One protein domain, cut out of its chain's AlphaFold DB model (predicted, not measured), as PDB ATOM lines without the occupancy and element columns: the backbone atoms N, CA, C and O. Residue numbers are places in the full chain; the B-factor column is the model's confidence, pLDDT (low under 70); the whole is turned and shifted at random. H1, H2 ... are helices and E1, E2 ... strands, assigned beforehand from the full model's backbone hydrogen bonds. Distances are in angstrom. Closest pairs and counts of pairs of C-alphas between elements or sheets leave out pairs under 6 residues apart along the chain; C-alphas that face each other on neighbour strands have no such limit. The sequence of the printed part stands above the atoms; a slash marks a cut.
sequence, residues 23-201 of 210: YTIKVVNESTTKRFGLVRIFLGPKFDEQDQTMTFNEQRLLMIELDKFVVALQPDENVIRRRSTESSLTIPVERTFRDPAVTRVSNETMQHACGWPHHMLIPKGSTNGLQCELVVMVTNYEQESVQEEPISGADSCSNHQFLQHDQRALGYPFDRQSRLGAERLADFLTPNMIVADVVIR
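AT A GLANCE: This is residues 23 to 201 of the 210 residues of the protein "Phenoloxidase subunit A3" of Bactrocera dorsalis (UniProt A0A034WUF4). A strongly twisted sheet of four antiparallel strands, E3 E2 E5 E6, has a two-stranded antiparallel ribbon, E1 and E4, over one face, making a small, lopsided sandwich. Short helices H1, H3, H4 and H5 and long links lie toward the sheet's other side, while H2 belongs to a loop that reaches far out to Val 102 and folds back to E5. The 179 printed residues have five named helices and six named strands, in the order E1 E2 H1 E3 E4 H2 E5 H3 H4 H5 E6; the class is mixed, helices and strands, with under half of the residues in named elements. The whole is compact, with a radius of gyration of the C-alphas of 18.1 A and spans of 53 by 48 by 28 A.

IN THESE COORDINATES: In the larger sheet, E2 is residues 35 to 45, beginning at C-alpha 35 (284.420, 382.479, 264.422), and E5 is residues 130 to 140; each is 32.0 A long. E3, residues 64 to 73, is 25.3 A long and bends by 54 degrees at residue 70. E6, residues 193 to 200, is 21.4 A long and ends at C-alpha 200 (304.881, 375.357, 289.922). E1, residues 23 to 29, begins at C-alpha 23 (294.278, 373.520, 279.702) and is 18.5 A long; E4, residues 76 to 83, is 23.1 A long. The helices are H1, residues 56 to 62, 9.9 A; H2, 93 to 97, 6.3 A; H3, 141 to 144, 4.9 A; H4, 161 to 165, 7.8 A; and H5, 185 to 188, 5.1 A.

HOW THE PARTS SIT: E2 is antiparallel to E5, with N 40 and O 137 at 2.8 A, and to E3, with N 39 and O 69 at 2.8 A. E5 and the edge strand E6 are antiparallel, with N 134 and O 196 at 2.8 A. E1 and E4 are antiparallel at 158 degrees, with N 25 and O 80 at 2.9 A. The two sheets form a sandwich, two sheets face to face, 9.4 A centre to centre where they face each other. H3 is on the larger sheet at a height of 6.6 A; H1, H4 and H5 only graze it. H1 and H5 only just touch, with 3 pairs of C-alphas within 8 A, the closest being Phe 56 and Leu 185, 5.2 A. H2 is not on the larger sheet. Every O i to N i+4 pair is within hydrogen-bond range in H2; H1 has 1 of 3, beside 3 of 4 O i to N i+3 pairs, and H4 0 of 1, beside 1 of 2; H3 and H5 are too short for an i+4 pair.

THE WHOLE: The C-alphas farthest apart, those of Val 102 and Gly 181, are 55.8 A apart. The printed part has no cut; the links H2 to E5, H3 to H4 and H4 to H5 are long. Mean pLDDT of the printed part is 84.0, and residues 94 to 114 and 145 to 165 are under 70.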
ATOM      1  N   TYR A  23     295.054 372.294 279.610       98.38
ATOM      2  CA  TYR A  23     294.278 373.520 279.702       98.38
ATOM      3  C   TYR A  23     292.812 373.206 279.409       98.38
ATOM      4  O   TYR A  23     292.506 372.543 278.417       98.38
ATOM      5  N   THR A  24     291.907 373.686 280.261       98.25
ATOM      6  CA  THR A  24     290.463 373.685 279.994       98.25
ATOM      7  C   THR A  24     289.992 375.130 279.985       98.25
ATOM      8  O   THR A  24     289.932 375.764 281.034       98.25
ATOM      9  N   ILE A  25     289.696 375.651 278.799       98.25
ATOM     10  CA  ILE A  25     289.378 377.062 278.578       98.25
ATOM     11  C   ILE A  25     287.904 377.146 278.187       98.25
ATOM     12  O   ILE A  25     287.480 376.505 277.225       98.25
ATOM     13  N   LYS A  26     287.124 377.920 278.942       97.81
ATOM     14  CA  LYS A  26     285.729 378.226 278.614       97.81
ATOM     15  C   LYS A  26     285.673 379.590 277.939       97.81
ATOM     16  O   LYS A  26     286.193 380.554 278.493       97.81
ATOM     17  N   VAL A  27     285.072 379.655 276.758       96.75
ATOM     18  CA  VAL A  27     284.971 380.881 275.954       96.75
ATOM     19  C   VAL A  27     283.543 381.018 275.458       96.75
ATOM     20  O   VAL A  27     282.964 380.038 274.998       96.75
ATOM     21  N   VAL A  28     282.990 382.227 275.524       97.25
ATOM     22  CA  VAL A  28     281.689 382.546 274.933       97.25
ATOM     23  C   VAL A  28     281.921 383.319 273.644       97.25
ATOM     24  O   VAL A  28     282.613 384.335 273.641       97.25
ATOM     25  N   ASN A  29     281.362 382.831 272.543       96.25
ATOM     26  CA  ASN A  29     281.288 383.578 271.297       96.25
ATOM     27  C   ASN A  29     279.918 384.256 271.217       96.25
ATOM     28  O   ASN A  29     278.923 383.622 270.881       96.25
ATOM     29  N   GLU A  30     279.882 385.556 271.488       95.69
ATOM     30  CA  GLU A  30     278.647 386.352 271.460       95.69
ATOM     31  C   GLU A  30     278.142 386.648 270.035       95.69
ATOM     32  O   GLU A  30     277.079 387.240 269.857       95.69
ATOM     33  N   SER A  31     278.895 386.275 268.994       93.56
ATOM     34  CA  SER A  31     278.448 386.472 267.617       93.56
ATOM     35  C   SER A  31     277.480 385.375 267.174       93.56
ATOM     36  O   SER A  31     277.568 384.224 267.591       93.56
ATOM     37  N   THR A  32     276.577 385.720 266.258       95.06
ATOM     38  CA  THR A  32     275.568 384.793 265.717       95.06
ATOM     39  C   THR A  32     276.147 383.755 264.754       95.06
ATOM     40  O   THR A  32     275.430 382.874 264.280       95.06
ATOM     41  N   THR A  33     277.438 383.853 264.437       95.38
ATOM     42  CA  THR A  33     278.126 382.996 263.474       95.38
ATOM     43  C   THR A  33     279.356 382.352 264.094       95.38
ATOM     44  O   THR A  33     279.956 382.865 265.037       95.38
ATOM     45  N   LYS A  34     279.788 381.234 263.510       94.44
ATOM     46  CA  LYS A  34     281.084 380.635 263.829       94.44
ATOM     47  C   LYS A  34     282.215 381.650 263.604       94.44
ATOM     48  O   LYS A  34     282.202 382.370 262.607       94.44
ATOM     49  N   ARG A  35     283.194 381.668 264.510       93.69
ATOM     50  CA  ARG A  35     284.420 382.479 264.422       93.69
ATOM     51  C   ARG A  35     285.661 381.623 264.604       93.69
ATOM     52  O   ARG A  35     285.598 380.558 265.217       93.69
ATOM     53  N   PHE A  36     286.790 382.091 264.088       92.50
ATOM     54  CA  PHE A  36     288.089 381.489 264.362       92.50
ATOM     55  C   PHE A  36     288.859 382.362 265.350       92.50
ATOM     56  O   PHE A  36     289.105 383.540 265.096       92.50
ATOM     57  N   GLY A  37     289.201 381.782 266.496       92.62
ATOM     58  CA  GLY A  37     290.008 382.424 267.525       92.62
ATOM     59  C   GLY A  37     291.446 381.926 267.474       92.62
ATOM     60  O   GLY A  37     291.670 380.732 267.297       92.62
ATOM     61  N   LEU A  38     292.417 382.814 267.660       93.62
ATOM     62  CA  LEU A  38     293.805 382.450 267.922       93.62
ATOM     63  C   LEU A  38     294.037 382.518 269.433       93.62
ATOM     64  O   LEU A  38     294.036 383.595 270.028       93.62
ATOM     65  N   VAL A  39     294.184 381.352 270.056       96.00
ATOM     66  CA  VAL A  39     294.463 381.226 271.487       96.00
ATOM     67  C   VAL A  39     295.955 381.424 271.700       96.00
ATOM     68  O   VAL A  39     296.756 380.747 271.060       96.00
ATOM     69  N   ARG A  40     296.320 382.322 272.613       96.44
ATOM     70  CA  ARG A  40     297.693 382.565 273.069       96.44
ATOM     71  C   ARG A  40     297.746 382.309 274.570       96.44
ATOM     72  O   ARG A  40     296.929 382.862 275.309       96.44
ATOM     73  N   ILE A  41     298.675 381.469 275.012       98.31
ATOM     74  CA  ILE A  41     298.850 381.122 276.423       98.31
ATOM     75  C   ILE A  41     300.230 381.585 276.867       98.31
ATOM     76  O   ILE A  41     301.233 381.191 276.275       98.31
ATOM     77  N   PHE A  42     300.270 382.384 277.927       98.56
ATOM     78  CA  PHE A  42     301.492 382.892 278.533       98.56
ATOM     79  C   PHE A  42     301.549 382.555 280.016       98.56
ATOM     80  O   PHE A  42     300.524 382.341 280.660       98.56
ATOM     81  N   LEU A  43     302.758 382.544 280.558       98.62
ATOM     82  CA  LEU A  43     303.018 382.336 281.971       98.62
ATOM     83  C   LEU A  43     304.073 383.331 282.441       98.62
ATOM     84  O   LEU A  43     305.118 383.453 281.810       98.62
ATOM     85  N   GLY A  44     303.827 383.993 283.566       97.88
ATOM     86  CA  GLY A  44     304.806 384.871 284.204       97.88
ATOM     87  C   GLY A  44     304.850 384.658 285.716       97.88
ATOM     88  O   GLY A  44     303.865 384.193 286.296       97.88
ATOM     89  N   PRO A  45     305.973 384.966 286.385       97.56
ATOM     90  CA  PRO A  45     306.018 385.001 287.843       97.56
ATOM     91  C   PRO A  45     305.084 386.093 288.375       97.56
ATOM     92  O   PRO A  45     304.897 387.127 287.738       97.56
ATOM     93  N   LYS A  46     304.478 385.858 289.539       96.50
ATOM     94  CA  LYS A  46     303.615 386.846 290.208       96.50
ATOM     95  C   LYS A  46     304.404 387.810 291.100       96.50
ATOM     96  O   LYS A  46     304.037 388.976 291.242       96.50
ATOM     97  N   PHE A  47     305.483 387.304 291.692       96.69
ATOM     98  CA  PHE A  47     306.320 388.014 292.655       96.69
ATOM     99  C   PHE A  47     307.775 388.054 292.195       96.69
ATOM    100  O   PHE A  47     308.226 387.128 291.512       96.69
ATOM    101  N   ASP A  48     308.483 389.118 292.570       94.31
ATOM    102  CA  ASP A  48     309.928 389.265 292.393       94.31
ATOM    103  C   ASP A  48     310.740 388.432 293.403       94.31
ATOM    104  O   ASP A  48     310.197 387.647 294.182       94.31
ATOM    105  N   GLU A  49     312.066 388.573 293.373       91.94
ATOM    106  CA  GLU A  49     312.964 387.828 294.267       91.94
ATOM    107  C   GLU A  49     312.874 388.269 295.739       91.94
ATOM    108  O   GLU A  49     313.413 387.599 296.619       91.94
ATOM    109  N   GLN A  50     312.196 389.384 296.016       93.88
ATOM    110  CA  GLN A  50     311.923 389.913 297.349       93.88
ATOM    111  C   GLN A  50     310.480 389.620 297.803       93.88
ATOM    112  O   GLN A  50     310.027 390.207 298.787       93.88
ATOM    113  N   ASP A  51     309.768 388.726 297.106       93.00
ATOM    114  CA  ASP A  51     308.364 388.367 297.341       93.00
ATOM    115  C   ASP A  51     307.381 389.554 297.209       93.00
ATOM    116  O   ASP A  51     306.275 389.537 297.757       93.00
ATOM    117  N   GLN A  52     307.749 390.597 296.458       95.62
ATOM    118  CA  GLN A  52     306.868 391.727 296.169       95.62
ATOM    119  C   GLN A  52     306.108 391.509 294.864       95.62
ATOM    120  O   GLN A  52     306.622 390.947 293.898       95.62
ATOM    121  N   THR A  53     304.853 391.959 294.826       94.62
ATOM    122  CA  THR A  53     304.035 391.894 293.610       94.62
ATOM    123  C   THR A  53     304.674 392.734 292.514       94.62
ATOM    124  O   THR A  53     304.859 393.939 292.696       94.62
ATOM    125  N   MET A  54     304.946 392.116 291.366       94.94
ATOM    126  CA  MET A  54     305.544 392.815 290.233       94.94
ATOM    127  C   MET A  54     304.592 393.856 289.644       94.94
ATOM    128  O   MET A  54     303.374 393.652 289.562       94.94
ATOM    129  N   THR A  55     305.157 394.959 289.160       95.31
ATOM    130  CA  THR A  55     304.425 395.841 288.250       95.31
ATOM    131  C   THR A  55     304.223 395.142 286.909       95.31
ATOM    132  O   THR A  55     305.000 394.273 286.508       95.31
ATOM    133  N   PHE A  56     303.213 395.557 286.148       95.69
ATOM    134  CA  PHE A  56     302.982 395.032 284.805       95.69
ATOM    135  C   PHE A  56     304.212 395.193 283.902       95.69
ATOM    136  O   PHE A  56     304.530 394.303 283.119       95.69
ATOM    137  N   ASN A  57     304.916 396.324 284.007       94.25
ATOM    138  CA  ASN A  57     306.068 396.611 283.156       94.25
ATOM    139  C   ASN A  57     307.263 395.692 283.422       94.25
ATOM    140  O   ASN A  57     308.018 395.423 282.489       94.25
ATOM    141  N   GLU A  58     307.423 395.214 284.653       95.50
ATOM    142  CA  GLU A  58     308.418 394.199 285.001       95.50
ATOM    143  C   GLU A  58     307.926 392.820 284.569       95.50
ATOM    144  O   GLU A  58     308.606 392.108 283.829       95.50
ATOM    145  N   GLN A  59     306.697 392.478 284.955       96.88
ATOM    146  CA  GLN A  59     306.128 391.157 284.737       96.88
ATOM    147  C   GLN A  59     306.005 390.802 283.251       96.88
ATOM    148  O   GLN A  59     306.318 389.680 282.861       96.88
ATOM    149  N   ARG A  60     305.606 391.755 282.392       96.44
ATOM    150  CA  ARG A  60     305.446 391.532 280.943       96.44
ATOM    151  C   ARG A  60     306.737 391.052 280.273       96.44
ATOM    152  O   ARG A  60     306.673 390.319 279.295       96.44
ATOM    153  N   LEU A  61     307.900 391.462 280.789       96.56
ATOM    154  CA  LEU A  61     309.207 391.070 280.254       96.56
ATOM    155  C   LEU A  61     309.564 389.624 280.611       96.56
ATOM    156  O   LEU A  61     310.436 389.033 279.980       96.56
ATOM    157  N   LEU A  62     308.890 389.064 281.617       97.31
ATOM    158  CA  LEU A  62     309.075 387.706 282.120       97.31
ATOM    159  C   LEU A  62     307.946 386.761 281.682       97.31
ATOM    160  O   LEU A  62     307.933 385.598 282.088       97.31
ATOM    161  N   MET A  63     307.008 387.243 280.860       97.88
ATOM    162  CA  MET A  63     305.957 386.419 280.273       97.88
ATOM    163  C   MET A  63     306.554 385.518 279.195       97.88
ATOM    164  O   MET A  63     306.989 385.983 278.142       97.88
ATOM    165  N   ILE A  64     306.539 384.213 279.446       97.38
ATOM    166  CA  ILE A  64     306.932 383.202 278.469       97.38
ATOM    167  C   ILE A  64     305.697 382.669 277.746       97.38
ATOM    168  O   ILE A  64     304.658 382.431 278.362       97.38
ATOM    169  N   GLU A  65     305.799 382.482 276.434       96.25
ATOM    170  CA  GLU A  65     304.751 381.829 275.647       96.25
ATOM    171  C   GLU A  65     304.782 380.318 275.931       96.25
ATOM    172  O   GLU A  65     305.851 379.708 275.923       96.25
ATOM    173  N   LEU A  66     303.623 379.710 276.199       96.50
ATOM    174  CA  LEU A  66     303.487 378.266 276.432       96.50
ATOM    175  C   LEU A  66     302.822 377.536 275.262       96.50
ATOM    176  O   LEU A  66     303.130 376.372 274.994       96.50
ATOM    177  N   ASP A  67     301.872 378.182 274.592       94.56
ATOM    178  CA  ASP A  67     301.192 377.621 273.427       94.56
ATOM    179  C   ASP A  67     300.500 378.722 272.621       94.56
ATOM    180  O   ASP A  67     300.081 379.755 273.156       94.56
ATOM    181  N   LYS A  68     300.322 378.443 271.332       92.38
ATOM    182  CA  LYS A  68     299.566 379.271 270.399       92.38
ATOM    183  C   LYS A  68     298.900 378.394 269.350       92.38
ATOM    184  O   LYS A  68     299.576 377.600 268.697       92.38
ATOM    185  N   PHE A  69     297.580 378.494 269.206       91.38
ATOM    186  CA  PHE A  69     296.814 377.628 268.302       91.38
ATOM    187  C   PHE A  69     295.464 378.227 267.902       91.38
ATOM    188  O   PHE A  69     294.850 378.990 268.646       91.38
ATOM    189  N   VAL A  70     294.986 377.851 266.715       92.06
ATOM    190  CA  VAL A  70     293.693 378.292 266.178       92.06
ATOM    191  C   VAL A  70     292.579 377.367 266.659       92.06
ATOM    192  O   VAL A  70     292.729 376.145 266.666       92.06
ATOM    193  N   VAL A  71     291.435 377.945 267.021       93.38
ATOM    194  CA  VAL A  71     290.217 377.227 267.407       93.38
ATOM    195  C   VAL A  71     289.010 377.735 266.632       93.38
ATOM    196  O   VAL A  71     288.856 378.928 266.381       93.38
ATOM    197  N   ALA A  72     288.125 376.813 266.275       94.50
ATOM    198  CA  ALA A  72     286.800 377.120 265.760       94.50
ATOM    199  C   ALA A  72     285.829 377.311 266.934       94.50
ATOM    200  O   ALA A  72     285.575 376.360 267.669       94.50
ATOM    201  N   LEU A  73     285.273 378.511 267.080       96.25
ATOM    202  CA  LEU A  73     284.303 378.868 268.113       96.25
ATOM    203  C   LEU A  73     282.901 378.908 267.502       96.25
ATOM    204  O   LEU A  73     282.627 379.729 266.623       96.25
ATOM    205  N   GLN A  74     282.016 378.019 267.945       97.56
ATOM    206  CA  GLN A  74     280.584 378.101 267.621       97.56
ATOM    207  C   GLN A  74     279.946 379.269 268.383       97.56
ATOM    208  O   GLN A  74     280.547 379.696 269.365       97.56
ATOM    209  N   PRO A  75     278.795 379.819 267.959       97.81
ATOM    210  CA  PRO A  75     278.019 380.737 268.799       97.81
ATOM    211  C   PRO A  75     277.798 380.165 270.208       97.81
ATOM    212  O   PRO A  75     277.727 378.945 270.367       97.81
ATOM    213  N   ASP A  76     277.699 381.044 271.203       97.31
ATOM    214  CA  ASP A  76     277.523 380.724 272.625       97.31
ATOM    215  C   ASP A  76     278.752 380.049 273.280       97.31
ATOM    216  O   ASP A  76     279.908 380.382 272.987       97.31
ATOM    217  N   GLU A  77     278.529 379.169 274.259       97.81
ATOM    218  CA  GLU A  77     279.577 378.571 275.088       97.81
ATOM    219  C   GLU A  77     280.399 377.508 274.346       97.81
ATOM    220  O   GLU A  77     279.880 376.562 273.755       97.81
ATOM    221  N   ASN A  78     281.721 377.612 274.464       97.81
ATOM    222  CA  ASN A  78     282.687 376.653 273.945       97.81
ATOM    223  C   ASN A  78     283.624 376.203 275.073       97.81
ATOM    224  O   ASN A  78     284.080 377.011 275.886       97.81
ATOM    225  N   VAL A  79     283.966 374.911 275.092       98.25
ATOM    226  CA  VAL A  79     284.961 374.345 276.014       98.25
ATOM    227  C   VAL A  79     286.121 373.777 275.211       98.25
ATOM    228  O   VAL A  79     285.998 372.748 274.550       98.25
ATOM    229  N   ILE A  80     287.269 374.438 275.294       98.00
ATOM    230  CA  ILE A  80     288.501 374.046 274.615       98.00
ATOM    231  C   ILE A  80     289.347 373.234 275.592       98.00
ATOM    232  O   ILE A  80     289.607 373.675 276.713       98.00
ATOM    233  N   ARG A  81     289.802 372.053 275.165       98.12
ATOM    234  CA  ARG A  81     290.738 371.216 275.926       98.12
ATOM    235  C   ARG A  81     292.019 371.050 275.128       98.12
ATOM    236  O   ARG A  81     291.966 370.590 273.992       98.12
ATOM    237  N   ARG A  82     293.146 371.425 275.723       97.38
ATOM    238  CA  ARG A  82     294.456 371.430 275.062       97.38
ATOM    239  C   ARG A  82     295.493 370.783 275.966       97.38
ATOM    240  O   ARG A  82     295.722 371.262 277.076       97.38
ATOM    241  N   ARG A  83     296.089 369.674 275.529       97.25
ATOM    242  CA  ARG A  83     297.120 368.961 276.298       97.25
ATOM    243  C   ARG A  83     298.454 369.686 276.173       97.25
ATOM    244  O   ARG A  83     298.767 370.215 275.113       97.25
ATOM    245  N   SER A  84     299.280 369.633 277.217       95.81
ATOM    246  CA  SER A  84     300.636 370.200 277.185       95.81
ATOM    247  C   SER A  84     301.454 369.650 276.010       95.81
ATOM    248  O   SER A  84     302.160 370.399 275.342       95.81
ATOM    249  N   THR A  85     301.300 368.359 275.702       91.25
ATOM    250  CA  THR A  85     301.981 367.653 274.600       91.25
ATOM    251  C   THR A  85     301.596 368.145 273.206       91.25
ATOM    252  O   THR A  85     302.227 367.754 272.231       91.25
ATOM    253  N   GLU A  86     300.534 368.941 273.091       90.38
ATOM    254  CA  GLU A  86     300.082 369.513 271.825       90.38
ATOM    255  C   GLU A  86     300.654 370.917 271.596       90.38
ATOM    256  O   GLU A  86     300.371 371.498 270.552       90.38
ATOM    257  N   SER A  87     301.450 371.449 272.538       89.88
ATOM    258  CA  SER A  87     302.047 372.784 272.445       89.88
ATOM    259  C   SER A  87     302.761 372.989 271.114       89.88
ATOM    260  O   SER A  87     303.625 372.201 270.721       89.88
ATOM    261  N   SER A  88     302.419 374.085 270.444       85.88
ATOM    262  CA  SER A  88     302.978 374.449 269.146       85.88
ATOM    263  C   SER A  88     304.453 374.876 269.207       85.88
ATOM    264  O   SER A  88     305.135 374.869 268.180       85.88
ATOM    265  N   LEU A  89     304.960 375.170 270.410       82.50
ATOM    266  CA  LEU A  89     306.341 375.589 270.669       82.50
ATOM    267  C   LEU A  89     307.311 374.420 270.848       82.50
ATOM    268  O   LEU A  89     308.522 374.595 270.680       82.50
ATOM    269  N   THR A  90     306.807 373.243 271.229       82.25
ATOM    270  CA  THR A  90     307.669 372.152 271.695       82.25
ATOM    271  C   THR A  90     307.803 370.992 270.721       82.25
ATOM    272  O   THR A  90     306.890 370.690 269.955       82.25
ATOM    273  N   ILE A  91     308.946 370.308 270.781       79.00
ATOM    274  CA  ILE A  91     309.176 369.015 270.130       79.00
ATOM    275  C   ILE A  91     309.216 367.881 271.168       79.00
ATOM    276  O   ILE A  91     309.754 368.071 272.264       79.00
ATOM    277  N   PRO A  92     308.682 366.688 270.838       76.25
ATOM    278  CA  PRO A  92     308.810 365.496 271.673       76.25
ATOM    279  C   PRO A  92     310.271 365.143 271.981       76.25
ATOM    280  O   PRO A  92     311.162 365.374 271.164       76.25
ATOM    281  N   VAL A  93     310.501 364.511 273.133       70.94
ATOM    282  CA  VAL A  93     311.832 364.099 273.623       70.94
ATOM    283  C   VAL A  93     312.542 363.180 272.627       70.94
ATOM    284  O   VAL A  93     313.749 363.302 272.410       70.94
ATOM    285  N   GLU A  94     311.795 362.296 271.966       67.69
ATOM    286  CA  GLU A  94     312.315 361.392 270.943       67.69
ATOM    287  C   GLU A  94     312.896 362.173 269.762       67.69
ATOM    288  O   GLU A  94     313.909 361.754 269.207       67.69
ATOM    289  N   ARG A  95     312.297 363.322 269.417       65.44
ATOM    290  CA  ARG A  95     312.804 364.224 268.373       65.44
ATOM    291  C   ARG A  95     314.015 365.038 268.834       65.44
ATOM    292  O   ARG A  95     314.811 365.435 267.994       65.44
ATOM    293  N   THR A  96     314.178 365.267 270.138       62.62
ATOM    294  CA  THR A  96     315.324 366.005 270.696       62.62
ATOM    295  C   THR A  96     316.601 365.161 270.755       62.62
ATOM    296  O   THR A  96     317.683 365.687 270.508       62.62
ATOM    297  N   PHE A  97     316.502 363.871 271.102       67.44
ATOM    298  CA  PHE A  97     317.682 363.059 271.442       67.44
ATOM    299  C   PHE A  97     317.983 361.892 270.493       67.44
ATOM    300  O   PHE A  97     319.072 361.324 270.589       67.44
ATOM    301  N   ARG A  98     317.060 361.485 269.608       62.72
ATOM    302  CA  ARG A  98     317.342 360.387 268.668       62.72
ATOM    303  C   ARG A  98     318.024 360.885 267.402       62.72
ATOM    304  O   ARG A  98     317.730 361.962 266.895       62.72
ATOM    305  N   ASP A  99     318.916 360.042 266.885       56.50
ATOM    306  CA  ASP A  99     319.648 360.292 265.649       56.50
ATOM    307  C   ASP A  99     318.664 360.464 264.468       56.50
ATOM    308  O   ASP A  99     317.846 359.565 264.210       56.50
ATOM    309  N   PRO A 100     318.728 361.581 263.719       53.00
ATOM    310  CA  PRO A 100     317.909 361.789 262.529       53.00
ATOM    311  C   PRO A 100     318.091 360.692 261.464       53.00
ATOM    312  O   PRO A 100     317.197 360.494 260.644       53.00
ATOM    313  N   ALA A 101     319.191 359.927 261.479       53.28
ATOM    314  CA  ALA A 101     319.407 358.800 260.571       53.28
ATOM    315  C   ALA A 101     318.490 357.589 260.843       53.28
ATOM    316  O   ALA A 101     318.158 356.864 259.905       53.28
ATOM    317  N   VAL A 102     318.046 357.383 262.091       52.47
ATOM    318  CA  VAL A 102     317.136 356.280 262.476       52.47
ATOM    319  C   VAL A 102     315.672 356.635 262.188       52.47
ATOM    320  O   VAL A 102     314.837 355.755 262.003       52.47
ATOM    321  N   THR A 103     315.367 357.929 262.073       49.97
ATOM    322  CA  THR A 103     314.011 358.459 261.852       49.97
ATOM    323  C   THR A 103     313.740 358.774 260.374       49.97
ATOM    324  O   THR A 103     312.819 359.519 260.058       49.97
ATOM    325  N   ARG A 104     314.538 358.215 259.449       45.28
ATOM    326  CA  ARG A 104     314.375 358.388 257.996       45.28
ATOM    327  C   ARG A 104     313.163 357.616 257.473       45.28
ATOM    328  O   ARG A 104     313.291 356.602 256.794       45.28
ATOM    329  N   VAL A 105     311.981 358.138 257.765       45.59
ATOM    330  CA  VAL A 105     310.824 358.010 256.888       45.59
ATOM    331  C   VAL A 105     310.793 359.316 256.091       45.59
ATOM    332  O   VAL A 105     310.566 360.376 256.661       45.59
ATOM    333  N   SER A 106     311.093 359.223 254.792       43.00
ATOM    334  CA  SER A 106     311.124 360.304 253.783       43.00
ATOM    335  C   SER A 106     312.185 361.418 253.914       43.00
ATOM    336  O   SER A 106     312.686 361.749 254.983       43.00
ATOM    337  N   ASN A 107     312.573 361.951 252.750       42.44
ATOM    338  CA  ASN A 107     313.603 362.970 252.513       42.44
ATOM    339  C   ASN A 107     313.196 364.370 253.022       42.44
ATOM    340  O   ASN A 107     313.090 365.303 252.230       42.44
ATOM    341  N   GLU A 108     312.981 364.535 254.325       45.66
ATOM    342  CA  GLU A 108     312.709 365.842 254.938       45.66
ATOM    343  C   GLU A 108     313.887 366.237 255.843       45.66
ATOM    344  O   GLU A 108     314.042 365.849 257.001       45.66
ATOM    345  N   THR A 109     314.837 366.932 255.227       45.50
ATOM    346  CA  THR A 109     316.139 367.302 255.785       45.50
ATOM    347  C   THR A 109     316.016 368.452 256.792       45.50
ATOM    348  O   THR A 109     315.494 369.511 256.465       45.50
ATOM    349  N   MET A 110     316.577 368.272 257.994       44.53
ATOM    350  CA  MET A 110     316.948 369.299 258.996       44.53
ATOM    351  C   MET A 110     315.870 370.215 259.609       44.53
ATOM    352  O   MET A 110     316.105 370.716 260.706       44.53
ATOM    353  N   GLN A 111     314.696 370.400 259.007       49.25
ATOM    354  CA  GLN A 111     313.641 371.260 259.573       49.25
ATOM    355  C   GLN A 111     313.002 370.680 260.853       49.25
ATOM    356  O   GLN A 111     312.415 371.409 261.644       49.25
ATOM    357  N   HIS A 112     313.161 369.379 261.119       54.88
ATOM    358  CA  HIS A 112     312.484 368.684 262.226       54.88
ATOM    359  C   HIS A 112     313.144 368.793 263.608       54.88
ATOM    360  O   HIS A 112     312.560 368.310 264.582       54.88
ATOM    361  N   ALA A 113     314.343 369.372 263.699       57.22
ATOM    362  CA  ALA A 113     315.086 369.492 264.958       57.22
ATOM    363  C   ALA A 113     314.893 370.850 265.648       57.22
ATOM    364  O   ALA A 113     315.352 371.026 266.776       57.22
ATOM    365  N   CYS A 114     314.240 371.811 264.989       66.19
ATOM    366  CA  CYS A 114     314.036 373.118 265.577       66.19
ATOM    367  C   CYS A 114     312.726 373.166 266.364       66.19
ATOM    368  O   CYS A 114     311.649 372.909 265.832       66.19
ATOM    369  N   GLY A 115     312.835 373.462 267.653       73.00
ATOM    370  CA  GLY A 115     311.714 373.574 268.575       73.00
ATOM    371  C   GLY A 115     312.185 373.409 270.014       73.00
ATOM    372  O   GLY A 115     313.237 372.822 270.278       73.00
ATOM    373  N   TRP A 116     311.417 373.944 270.955       84.62
ATOM    374  CA  TRP A 116     311.773 373.877 272.367       84.62
ATOM    375  C   TRP A 116     311.605 372.439 272.894       84.62
ATOM    376  O   TRP A 116     310.605 371.791 272.577       84.62
ATOM    377  N   PRO A 117     312.533 371.877 273.684       90.25
ATOM    378  CA  PRO A 117     312.342 370.533 274.221       90.25
ATOM    379  C   PRO A 117     311.087 370.471 275.096       90.25
ATOM    380  O   PRO A 117     310.933 371.281 276.009       90.25
ATOM    381  N   HIS A 118     310.197 369.500 274.863       91.31
ATOM    382  CA  HIS A 118     308.932 369.431 275.606       91.31
ATOM    383  C   HIS A 118     309.133 369.375 277.126       91.31
ATOM    384  O   HIS A 118     308.439 370.056 277.868       91.31
ATOM    385  N   HIS A 119     310.161 368.660 277.591       92.56
ATOM    386  CA  HIS A 119     310.493 368.550 279.015       92.56
ATOM    387  C   HIS A 119     310.950 369.872 279.672       92.56
ATOM    388  O   HIS A 119     311.116 369.926 280.889       92.56
ATOM    389  N   MET A 120     311.136 370.932 278.878       94.69
ATOM    390  CA  MET A 120     311.466 372.293 279.308       94.69
ATOM    391  C   MET A 120     310.287 373.271 279.148       94.69
ATOM    392  O   MET A 120     310.492 374.472 279.303       94.69
ATOM    393  N   LEU A 121     309.072 372.810 278.808       95.56
ATOM    394  CA  LEU A 121     307.917 373.675 278.506       95.56
ATOM    395  C   LEU A 121     307.601 374.686 279.618       95.56
ATOM    396  O   LEU A 121     307.200 375.807 279.327       95.56
ATOM    397  N   ILE A 122     307.766 374.292 280.882       97.62
ATOM    398  CA  ILE A 122     307.525 375.157 282.038       97.62
ATOM    399  C   ILE A 122     308.808 375.349 282.860       97.62
ATOM    400  O   ILE A 122     309.671 374.466 282.863       97.62
ATOM    401  N   PRO A 123     308.938 376.471 283.597       97.25
ATOM    402  CA  PRO A 123     310.055 376.686 284.507       97.25
ATOM    403  C   PRO A 123     310.152 375.581 285.561       97.25
ATOM    404  O   PRO A 123     309.160 374.956 285.927       97.25
ATOM    405  N   LYS A 124     311.347 375.390 286.124       97.38
ATOM    406  CA  LYS A 124     311.581 374.428 287.216       97.38
ATOM    407  C   LYS A 124     310.680 374.681 288.434       97.38
ATOM    408  O   LYS A 124     310.277 373.735 289.106       97.38
ATOM    409  N   GLY A 125     310.400 375.950 288.729       95.69
ATOM    410  CA  GLY A 125     309.769 376.369 289.976       95.69
ATOM    411  C   GLY A 125     310.673 376.146 291.193       95.69
ATOM    412  O   GLY A 125     311.895 376.033 291.073       95.69
ATOM    413  N   SER A 126     310.065 376.070 292.376       94.50
ATOM    414  CA  SER A 126     310.761 375.835 293.649       94.50
ATOM    415  C   SER A 126     310.079 374.725 294.448       94.50
ATOM    416  O   SER A 126     308.938 374.353 294.169       94.50
ATOM    417  N   THR A 127     310.757 374.177 295.455       95.69
ATOM    418  CA  THR A 127     310.159 373.189 296.373       95.69
ATOM    419  C   THR A 127     309.005 373.783 297.182       95.69
ATOM    420  O   THR A 127     308.009 373.103 297.431       95.69
ATOM    421  N   ASN A 128     309.094 375.073 297.515       94.12
ATOM    422  CA  ASN A 128     308.032 375.826 298.189       94.12
ATOM    423  C   ASN A 128     306.868 376.176 297.239       94.12
ATOM    424  O   ASN A 128     305.742 376.381 297.686       94.12
ATOM    425  N   GLY A 129     307.110 376.132 295.928       95.69
ATOM    426  CA  GLY A 129     306.174 376.518 294.880       95.69
ATOM    427  C   GLY A 129     306.491 377.914 294.356       95.69
ATOM    428  O   GLY A 129     306.562 378.871 295.120       95.69
ATOM    429  N   LEU A 130     306.675 378.026 293.044       97.00
ATOM    430  CA  LEU A 130     306.756 379.305 292.351       97.00
ATOM    431  C   LEU A 130     305.338 379.747 291.988       97.00
ATOM    432  O   LEU A 130     304.636 379.025 291.280       97.00
ATOM    433  N   GLN A 131     304.928 380.906 292.500       97.88
ATOM    434  CA  GLN A 131     303.635 381.516 292.199       97.88
ATOM    435  C   GLN A 131     303.713 382.205 290.838       97.88
ATOM    436  O   GLN A 131     304.532 383.105 290.628       97.88
ATOM    437  N   CYS A 132     302.856 381.784 289.920       98.12
ATOM    438  CA  CYS A 132     302.791 382.315 288.571       98.12
ATOM    439  C   CYS A 132     301.360 382.704 288.215       98.12
ATOM    440  O   CYS A 132     300.393 382.157 288.742       98.12
ATOM    441  N   GLU A 133     301.244 383.603 287.253       98.25
ATOM    442  CA  GLU A 133     299.987 383.966 286.619       98.25
ATOM    443  C   GLU A 133     299.979 383.388 285.202       98.25
ATOM    444  O   GLU A 133     300.847 383.688 284.376       98.25
ATOM    445  N   LEU A 134     299.020 382.499 284.941       98.50
ATOM    446  CA  LEU A 134     298.750 381.931 283.628       98.50
ATOM    447  C   LEU A 134     297.752 382.835 282.910       98.50
ATOM    448  O   LEU A 134     296.616 382.980 283.359       98.50
ATOM    449  N   VAL A 135     298.156 383.403 281.781       98.50
ATOM    450  CA  VAL A 135     297.317 384.293 280.978       98.50
ATOM    451  C   VAL A 135     296.877 383.572 279.718       98.50
ATOM    452  O   VAL A 135     297.701 383.046 278.971       98.50
ATOM    453  N   VAL A 136     295.575 383.577 279.457       98.50
ATOM    454  CA  VAL A 136     295.003 383.090 278.203       98.50
ATOM    455  C   VAL A 136     294.344 384.261 277.495       98.50
ATOM    456  O   VAL A 136     293.516 384.951 278.082       98.50
ATOM    457  N   MET A 137     294.695 384.465 276.230       98.19
ATOM    458  CA  MET A 137     294.115 385.479 275.352       98.19
ATOM    459  C   MET A 137     293.544 384.809 274.105       98.19
ATOM    460  O   MET A 137     294.176 383.917 273.542       98.19
ATOM    461  N   VAL A 138     292.384 385.269 273.635       96.62
ATOM    462  CA  VAL A 138     291.804 384.835 272.355       96.62
ATOM    463  C   VAL A 138     291.693 386.029 271.410       96.62
ATOM    464  O   VAL A 138     290.903 386.936 271.661       96.62
ATOM    465  N   THR A 139     292.472 386.063 270.328       93.81
ATOM    466  CA  THR A 139     292.350 387.093 269.276       93.81
ATOM    467  C   THR A 139     291.529 386.603 268.090       93.81
ATOM    468  O   THR A 139     291.321 385.405 267.915       93.81
ATOM    469  N   ASN A 140     291.029 387.530 267.269       90.25
ATOM    470  CA  ASN A 140     290.318 387.183 266.044       90.25
ATOM    471  C   ASN A 140     291.319 386.717 264.978       90.25
ATOM    472  O   ASN A 140     292.037 387.536 264.408       90.25
ATOM    473  N   TYR A 141     291.343 385.415 264.697       86.75
ATOM    474  CA  TYR A 141     292.277 384.838 263.732       86.75
ATOM    475  C   TYR A 141     292.026 385.351 262.310       86.75
ATOM    476  O   TYR A 141     292.975 385.607 261.582       86.75
ATOM    477  N   GLU A 142     290.765 385.580 261.928       81.56
ATOM    478  CA  GLU A 142     290.396 386.010 260.570       81.56
ATOM    479  C   GLU A 142     290.954 387.401 260.225       81.56
ATOM    480  O   GLU A 142     291.222 387.695 259.065       81.56
ATOM    481  N   GLN A 143     291.133 388.257 261.235       78.19
ATOM    482  CA  GLN A 143     291.735 389.587 261.084       78.19
ATOM    483  C   GLN A 143     293.265 389.561 261.165       78.19
ATOM    484  O   GLN A 143     293.907 390.537 260.785       78.19
ATOM    485  N   GLU A 144     293.837 388.483 261.699       70.62
ATOM    486  CA  GLU A 144     295.272 388.354 261.954       70.62
ATOM    487  C   GLU A 144     295.974 387.443 260.941       70.62
ATOM    488  O   GLU A 144     297.192 387.522 260.839       70.62
ATOM    489  N   SER A 145     295.240 386.628 260.171       69.00
ATOM    490  CA  SER A 145     295.794 385.716 259.163       69.00
ATOM    491  C   SER A 145     295.976 386.380 257.794       69.00
ATOM    492  O   SER A 145     295.047 387.005 257.282       69.00
ATOM    493  N   VAL A 146     297.136 386.192 257.154       62.56
ATOM    494  CA  VAL A 146     297.329 386.507 255.722       62.56
ATOM    495  C   VAL A 146     296.850 385.325 254.864       62.56
ATOM    496  O   VAL A 146     297.215 384.187 255.150       62.56
ATOM    497  N   GLN A 147     296.097 385.579 253.786       57.38
ATOM    498  CA  GLN A 147     295.814 384.598 252.716       57.38
ATOM    499  C   GLN A 147     297.004 384.449 251.746       57.38
ATOM    500  O   GLN A 147     296.833 384.481 250.530       57.38
ATOM    501  N   GLU A 148     298.224 384.356 252.263       54.75
ATOM    502  CA  GLU A 148     299.402 384.102 251.432       54.75
ATOM    503  C   GLU A 148     299.753 382.619 251.493       54.75
ATOM    504  O   GLU A 148     299.611 381.978 252.535       54.75
ATOM    505  N   GLU A 149     300.184 382.070 250.355       50.75
ATOM    506  CA  GLU A 149     300.724 380.713 250.270       50.75
ATOM    507  C   GLU A 149     301.834 380.541 251.320       50.75
ATOM    508  O   GLU A 149     302.644 381.458 251.498       50.75
ATOM    509  N   PRO A 150     301.892 379.400 252.034       48.97
ATOM    510  CA  PRO A 150     302.880 379.186 253.080       48.97
ATOM    511  C   PRO A 150     304.276 379.393 252.495       48.97
ATOM    512  O   PRO A 150     304.731 378.636 251.632       48.97
ATOM    513  N   ILE A 151     304.964 380.442 252.954       45.19
ATOM    514  CA  ILE A 151     306.356 380.661 252.588       45.19
ATOM    515  C   ILE A 151     307.110 379.463 253.159       45.19
ATOM    516  O   ILE A 151     307.264 379.317 254.374       45.19
ATOM    517  N   SER A 152     307.573 378.590 252.266       41.75
ATOM    518  CA  SER A 152     308.534 377.517 252.525       41.75
ATOM    519  C   SER A 152     309.900 378.125 252.901       41.75
ATOM    520  O   SER A 152     310.910 377.918 252.230       41.75
ATOM    521  N   GLY A 153     309.924 378.950 253.945       41.84
ATOM    522  CA  GLY A 153     311.100 379.572 254.527       41.84
ATOM    523  C   GLY A 153     311.530 378.769 255.745       41.84
ATOM    524  O   GLY A 153     310.768 378.612 256.696       41.84
ATOM    525  N   ALA A 154     312.755 378.257 255.699       42.88
ATOM    526  CA  ALA A 154     313.362 377.338 256.659       42.88
ATOM    527  C   ALA A 154     313.656 377.933 258.059       42.88
ATOM    528  O   ALA A 154     314.384 377.313 258.830       42.88
ATOM    529  N   ASP A 155     313.088 379.095 258.400       44.00
ATOM    530  CA  ASP A 155     313.525 379.914 259.541       44.00
ATOM    531  C   ASP A 155     312.562 379.910 260.739       44.00
ATOM    532  O   ASP A 155     312.895 380.443 261.797       44.00
ATOM    533  N   SER A 156     311.378 379.297 260.625       48.53
ATOM    534  CA  SER A 156     310.461 379.177 261.764       48.53
ATOM    535  C   SER A 156     310.501 377.772 262.345       48.53
ATOM    536  O   SER A 156     309.961 376.825 261.784       48.53
ATOM    537  N   CYS A 157     311.086 377.659 263.531       54.72
ATOM    538  CA  CYS A 157     311.108 376.458 264.373       54.72
ATOM    539  C   CYS A 157     309.736 376.078 264.955       54.72
ATOM    540  O   CYS A 157     309.625 375.246 265.854       54.72
ATOM    541  N   SER A 158     308.684 376.740 264.483       51.69
ATOM    542  CA  SER A 158     307.315 376.541 264.919       51.69
ATOM    543  C   SER A 158     306.743 375.352 264.153       51.69
ATOM    544  O   SER A 158     306.548 375.425 262.943       51.69
ATOM    545  N   ASN A 159     306.444 374.252 264.846       50.47
ATOM    546  CA  ASN A 159     306.010 372.984 264.234       50.47
ATOM    547  C   ASN A 159     304.631 373.035 263.538       50.47
ATOM    548  O   ASN A 159     304.132 372.001 263.095       50.47
ATOM    549  N   HIS A 160     303.989 374.200 263.447       53.03
ATOM    550  CA  HIS A 160     302.685 374.352 262.818       53.03
ATOM    551  C   HIS A 160     302.699 375.463 261.771       53.03
ATOM    552  O   HIS A 160     302.863 376.635 262.102       53.03
ATOM    553  N   GLN A 161     302.411 375.086 260.522       47.12
ATOM    554  CA  GLN A 161     302.187 375.988 259.382       47.12
ATOM    555  C   GLN A 161     301.194 377.122 259.708       47.12
ATOM    556  O   GLN A 161     301.364 378.242 259.250       47.12
ATOM    557  N   PHE A 162     300.211 376.888 260.587       48.78
ATOM    558  CA  PHE A 162     299.233 377.908 260.994       48.78
ATOM    559  C   PHE A 162     299.812 379.059 261.832       48.78
ATOM    560  O   PHE A 162     299.189 380.113 261.923       48.78
ATOM    561  N   LEU A 163     300.997 378.887 262.429       55.62
ATOM    562  CA  LEU A 163     301.697 379.960 263.141       55.62
ATOM    563  C   LEU A 163     302.443 380.909 262.201       55.62
ATOM    564  O   LEU A 163     302.738 382.031 262.600       55.62
ATOM    565  N   GLN A 164     302.723 380.491 260.960       55.12
ATOM    566  CA  GLN A 164     303.373 381.353 259.966       55.12
ATOM    567  C   GLN A 164     302.484 382.526 259.527       55.12
ATOM    568  O   GLN A 164     302.993 383.478 258.946       55.12
ATOM    569  N   HIS A 165     301.184 382.490 259.831       63.28
ATOM    570  CA  HIS A 165     300.230 383.527 259.436       63.28
ATOM    571  C   HIS A 165     299.864 384.500 260.564       63.28
ATOM    572  O   HIS A 165     298.974 385.314 260.361       63.28
ATOM    573  N   ASP A 166     300.504 384.443 261.739       77.75
ATOM    574  CA  ASP A 166     300.275 385.429 262.803       77.75
ATOM    575  C   ASP A 166     300.960 386.764 262.465       77.75
ATOM    576  O   ASP A 166     302.181 386.883 262.541       77.75
ATOM    577  N   GLN A 167     300.178 387.786 262.105       81.94
ATOM    578  CA  GLN A 167     300.701 389.124 261.791       81.94
ATOM    579  C   GLN A 167     301.148 389.935 263.018       81.94
ATOM    580  O   GLN A 167     301.691 391.037 262.873       81.94
ATOM    581  N   ARG A 168     300.879 389.468 264.243       87.75
ATOM    582  CA  ARG A 168     301.299 390.188 265.450       87.75
ATOM    583  C   ARG A 168     302.796 390.016 265.687       87.75
ATOM    584  O   ARG A 168     303.402 389.019 265.315       87.75
ATOM    585  N   ALA A 169     303.392 391.004 266.352       89.00
ATOM    586  CA  ALA A 169     304.780 390.909 266.780       89.00
ATOM    587  C   ALA A 169     304.987 389.687 267.693       89.00
ATOM    588  O   ALA A 169     304.106 389.321 268.477       89.00
ATOM    589  N   LEU A 170     306.171 389.076 267.617       88.06
ATOM    590  CA  LEU A 170     306.559 388.020 268.550       88.06
ATOM    591  C   LEU A 170     306.481 388.552 269.987       88.06
ATOM    592  O   LEU A 170     306.964 389.644 270.276       88.06
ATOM    593  N   GLY A 171     305.847 387.782 270.873       89.62
ATOM    594  CA  GLY A 171     305.575 388.197 272.251       89.62
ATOM    595  C   GLY A 171     304.301 389.029 272.441       89.62
ATOM    596  O   GLY A 171     303.991 389.376 273.577       89.62
ATOM    597  N   TYR A 172     303.526 389.326 271.389       94.19
ATOM    598  CA  TYR A 172     302.226 389.987 271.542       94.19
ATOM    599  C   TYR A 172     301.298 389.190 272.481       94.19
ATOM    600  O   TYR A 172     301.112 387.986 272.258       94.19
ATOM    601  N   PRO A 173     300.663 389.833 273.482       95.25
ATOM    602  CA  PRO A 173     300.510 391.287 273.652       95.25
ATOM    603  C   PRO A 173     301.509 391.953 274.624       95.25
ATOM    604  O   PRO A 173     301.328 393.118 274.974       95.25
ATOM    605  N   PHE A 174     302.531 391.232 275.089       96.88
ATOM    606  CA  PHE A 174     303.488 391.684 276.108       96.88
ATOM    607  C   PHE A 174     304.765 392.325 275.534       96.88
ATOM    608  O   PHE A 174     305.581 392.872 276.285       96.88
ATOM    609  N   ASP A 175     304.919 392.324 274.204       95.38
ATOM    610  CA  ASP A 175     306.048 392.928 273.484       95.38
ATOM    611  C   ASP A 175     306.181 394.439 273.748       95.38
ATOM    612  O   ASP A 175     307.284 394.991 273.712       95.38
ATOM    613  N   ARG A 176     305.074 395.112 274.084       93.44
ATOM    614  CA  ARG A 176     305.009 396.570 274.279       93.44
ATOM    615  C   ARG A 176     304.649 396.952 275.707       93.44
ATOM    616  O   ARG A 176     304.118 396.160 276.480       93.44
ATOM    617  N   GLN A 177     304.933 398.208 276.042       92.69
ATOM    618  CA  GLN A 177     304.434 398.832 277.266       92.69
ATOM    619  C   GLN A 177     302.902 398.925 277.244       92.69
ATOM    620  O   GLN A 177     302.288 399.017 276.177       92.69
ATOM    621  N   SER A 178     302.291 398.904 278.428       89.44
ATOM    622  CA  SER A 178     300.842 399.022 278.570       89.44
ATOM    623  C   SER A 178     300.319 400.417 278.220       89.44
ATOM    624  O   SER A 178     301.055 401.400 278.114       89.44
ATOM    625  N   ARG A 179     298.991 400.500 278.075       89.50
ATOM    626  CA  ARG A 179     298.255 401.768 278.087       89.50
ATOM    627  C   ARG A 179     298.514 402.533 279.390       89.50
ATOM    628  O   ARG A 179     298.684 401.922 280.444       89.50
ATOM    629  N   LEU A 180     298.479 403.865 279.321       87.88
ATOM    630  CA  LEU A 180     298.574 404.722 280.507       87.88
ATOM    631  C   LEU A 180     297.547 404.285 281.565       87.88
ATOM    632  O   LEU A 180     296.375 404.090 281.247       87.88
ATOM    633  N   GLY A 181     298.008 404.127 282.808       86.88
ATOM    634  CA  GLY A 181     297.187 403.715 283.949       86.88
ATOM    635  C   GLY A 181     297.067 402.204 284.177       86.88
ATOM    636  O   GLY A 181     296.469 401.809 285.169       86.88
ATOM    637  N   ALA A 182     297.627 401.353 283.309       92.06
ATOM    638  CA  ALA A 182     297.705 399.915 283.570       92.06
ATOM    639  C   ALA A 182     299.021 399.570 284.282       92.06
ATOM    640  O   ALA A 182     300.045 399.331 283.633       92.06
ATOM    641  N   GLU A 183     298.978 399.580 285.616       93.31
ATOM    642  CA  GLU A 183     300.135 399.349 286.488       93.31
ATOM    643  C   GLU A 183     300.302 397.878 286.881       93.31
ATOM    644  O   GLU A 183     301.422 397.442 287.149       93.31
ATOM    645  N   ARG A 184     299.215 397.099 286.888       93.56
ATOM    646  CA  ARG A 184     299.212 395.658 287.180       93.56
ATOM    647  C   ARG A 184     298.626 394.861 286.020       93.56
ATOM    648  O   ARG A 184     297.903 395.395 285.181       93.56
ATOM    649  N   LEU A 185     298.892 393.554 285.992       94.56
ATOM    650  CA  LEU A 185     298.340 392.659 284.969       94.56
ATOM    651  C   LEU A 185     296.813 392.705 284.907       94.56
ATOM    652  O   LEU A 185     296.255 392.756 283.816       94.56
ATOM    653  N   ALA A 186     296.147 392.768 286.063       93.94
ATOM    654  CA  ALA A 186     294.695 392.915 286.146       93.94
ATOM    655  C   ALA A 186     294.184 394.162 285.399       93.94
ATOM    656  O   ALA A 186     293.166 394.091 284.713       93.94
ATOM    657  N   ASP A 187     294.927 395.271 285.463       94.44
ATOM    658  CA  ASP A 187     294.572 396.524 284.792       94.44
ATOM    659  C   ASP A 187     294.815 396.466 283.284       94.44
ATOM    660  O   ASP A 187     294.269 397.283 282.545       94.44
ATOM    661  N   PHE A 188     295.649 395.532 282.815       95.44
ATOM    662  CA  PHE A 188     295.950 395.324 281.400       95.44
ATOM    663  C   PHE A 188     294.870 394.505 280.684       95.44
ATOM    664  O   PHE A 188     294.666 394.708 279.481       95.44
ATOM    665  N   LEU A 189     294.153 393.641 281.413       95.44
ATOM    666  CA  LEU A 189     293.196 392.695 280.843       95.44
ATOM    667  C   LEU A 189     292.133 393.373 279.974       95.44
ATOM    668  O   LEU A 189     291.714 394.516 280.187       95.44
ATOM    669  N   THR A 190     291.704 392.618 278.973       95.31
ATOM    670  CA  THR A 190     290.590 392.919 278.074       95.31
ATOM    671  C   THR A 190     289.562 391.785 278.167       95.31
ATOM    672  O   THR A 190     289.889 390.716 278.685       95.31
ATOM    673  N   PRO A 191     288.325 391.952 277.661       95.31
ATOM    674  CA  PRO A 191     287.272 390.932 277.796       95.31
ATOM    675  C   PRO A 191     287.618 389.558 277.201       95.31
ATOM    676  O   PRO A 191     287.051 388.545 277.589       95.31
ATOM    677  N   ASN A 192     288.557 389.517 276.256       96.62
ATOM    678  CA  ASN A 192     289.063 388.304 275.616       96.62
ATOM    679  C   ASN A 192     290.320 387.723 276.296       96.62
ATOM    680  O   ASN A 192     291.008 386.895 275.693       96.62
ATOM    681  N   MET A 193     290.647 388.179 277.508       97.94
ATOM    682  CA  MET A 193     291.739 387.669 278.331       97.94
ATOM    683  C   MET A 193     291.220 387.141 279.666       97.94
ATOM    684  O   MET A 193     290.279 387.680 280.243       97.94
ATOM    685  N   ILE A 194     291.891 386.125 280.197       97.62
ATOM    686  CA  ILE A 194     291.691 385.645 281.564       97.62
ATOM    687  C   ILE A 194     293.036 385.303 282.199       97.62
ATOM    688  O   ILE A 194     293.967 384.880 281.511       97.62
ATOM    689  N   VAL A 195     293.119 385.482 283.516       97.88
ATOM    690  CA  VAL A 195     294.279 385.114 284.332       97.88
ATOM    691  C   VAL A 195     293.872 384.031 285.319       97.88
ATOM    692  O   VAL A 195     292.794 384.096 285.910       97.88
ATOM    693  N   ALA A 196     294.740 383.043 285.505       97.94
ATOM    694  CA  ALA A 196     294.624 382.040 286.549       97.94
ATOM    695  C   ALA A 196     295.923 381.977 287.360       97.94
ATOM    696  O   ALA A 196     297.001 381.811 286.792       97.94
ATOM    697  N   ASP A 197     295.812 382.061 288.684       98.00
ATOM    698  CA  ASP A 197     296.938 381.803 289.580       98.00
ATOM    699  C   ASP A 197     297.297 380.312 289.531       98.00
ATOM    700  O   ASP A 197     296.449 379.440 289.750       98.00
ATOM    701  N   VAL A 198     298.563 380.011 289.247       97.94
ATOM    702  CA  VAL A 198     299.099 378.647 289.198       97.94
ATOM    703  C   VAL A 198     300.380 378.548 290.016       97.94
ATOM    704  O   VAL A 198     301.139 379.505 290.144       97.94
ATOM    705  N   VAL A 199     300.641 377.364 290.569       98.19
ATOM    706  CA  VAL A 199     301.832 377.114 291.389       98.19
ATOM    707  C   VAL A 199     302.667 376.015 290.759       98.19
ATOM    708  O   VAL A 199     302.202 374.885 290.602       98.19
ATOM    709  N   ILE A 200     303.922 376.328 290.447       98.19
ATOM    710  CA  ILE A 200     304.881 375.357 289.922       98.19
ATOM    711  C   ILE A 200     305.758 374.861 291.063       98.19
ATOM    712  O   ILE A 200     306.603 375.593 291.584       98.19
ATOM    713  N   ARG A 201     305.565 373.598 291.452       98.00
ATOM    714  CA  ARG A 201     306.336 372.956 292.521       98.00
ATOM    715  C   ARG A 201     307.362 371.983 291.953       98.00
ATOM    716  O   ARG A 201     306.999 370.995 291.317       98.00
TER     717      ARG A 201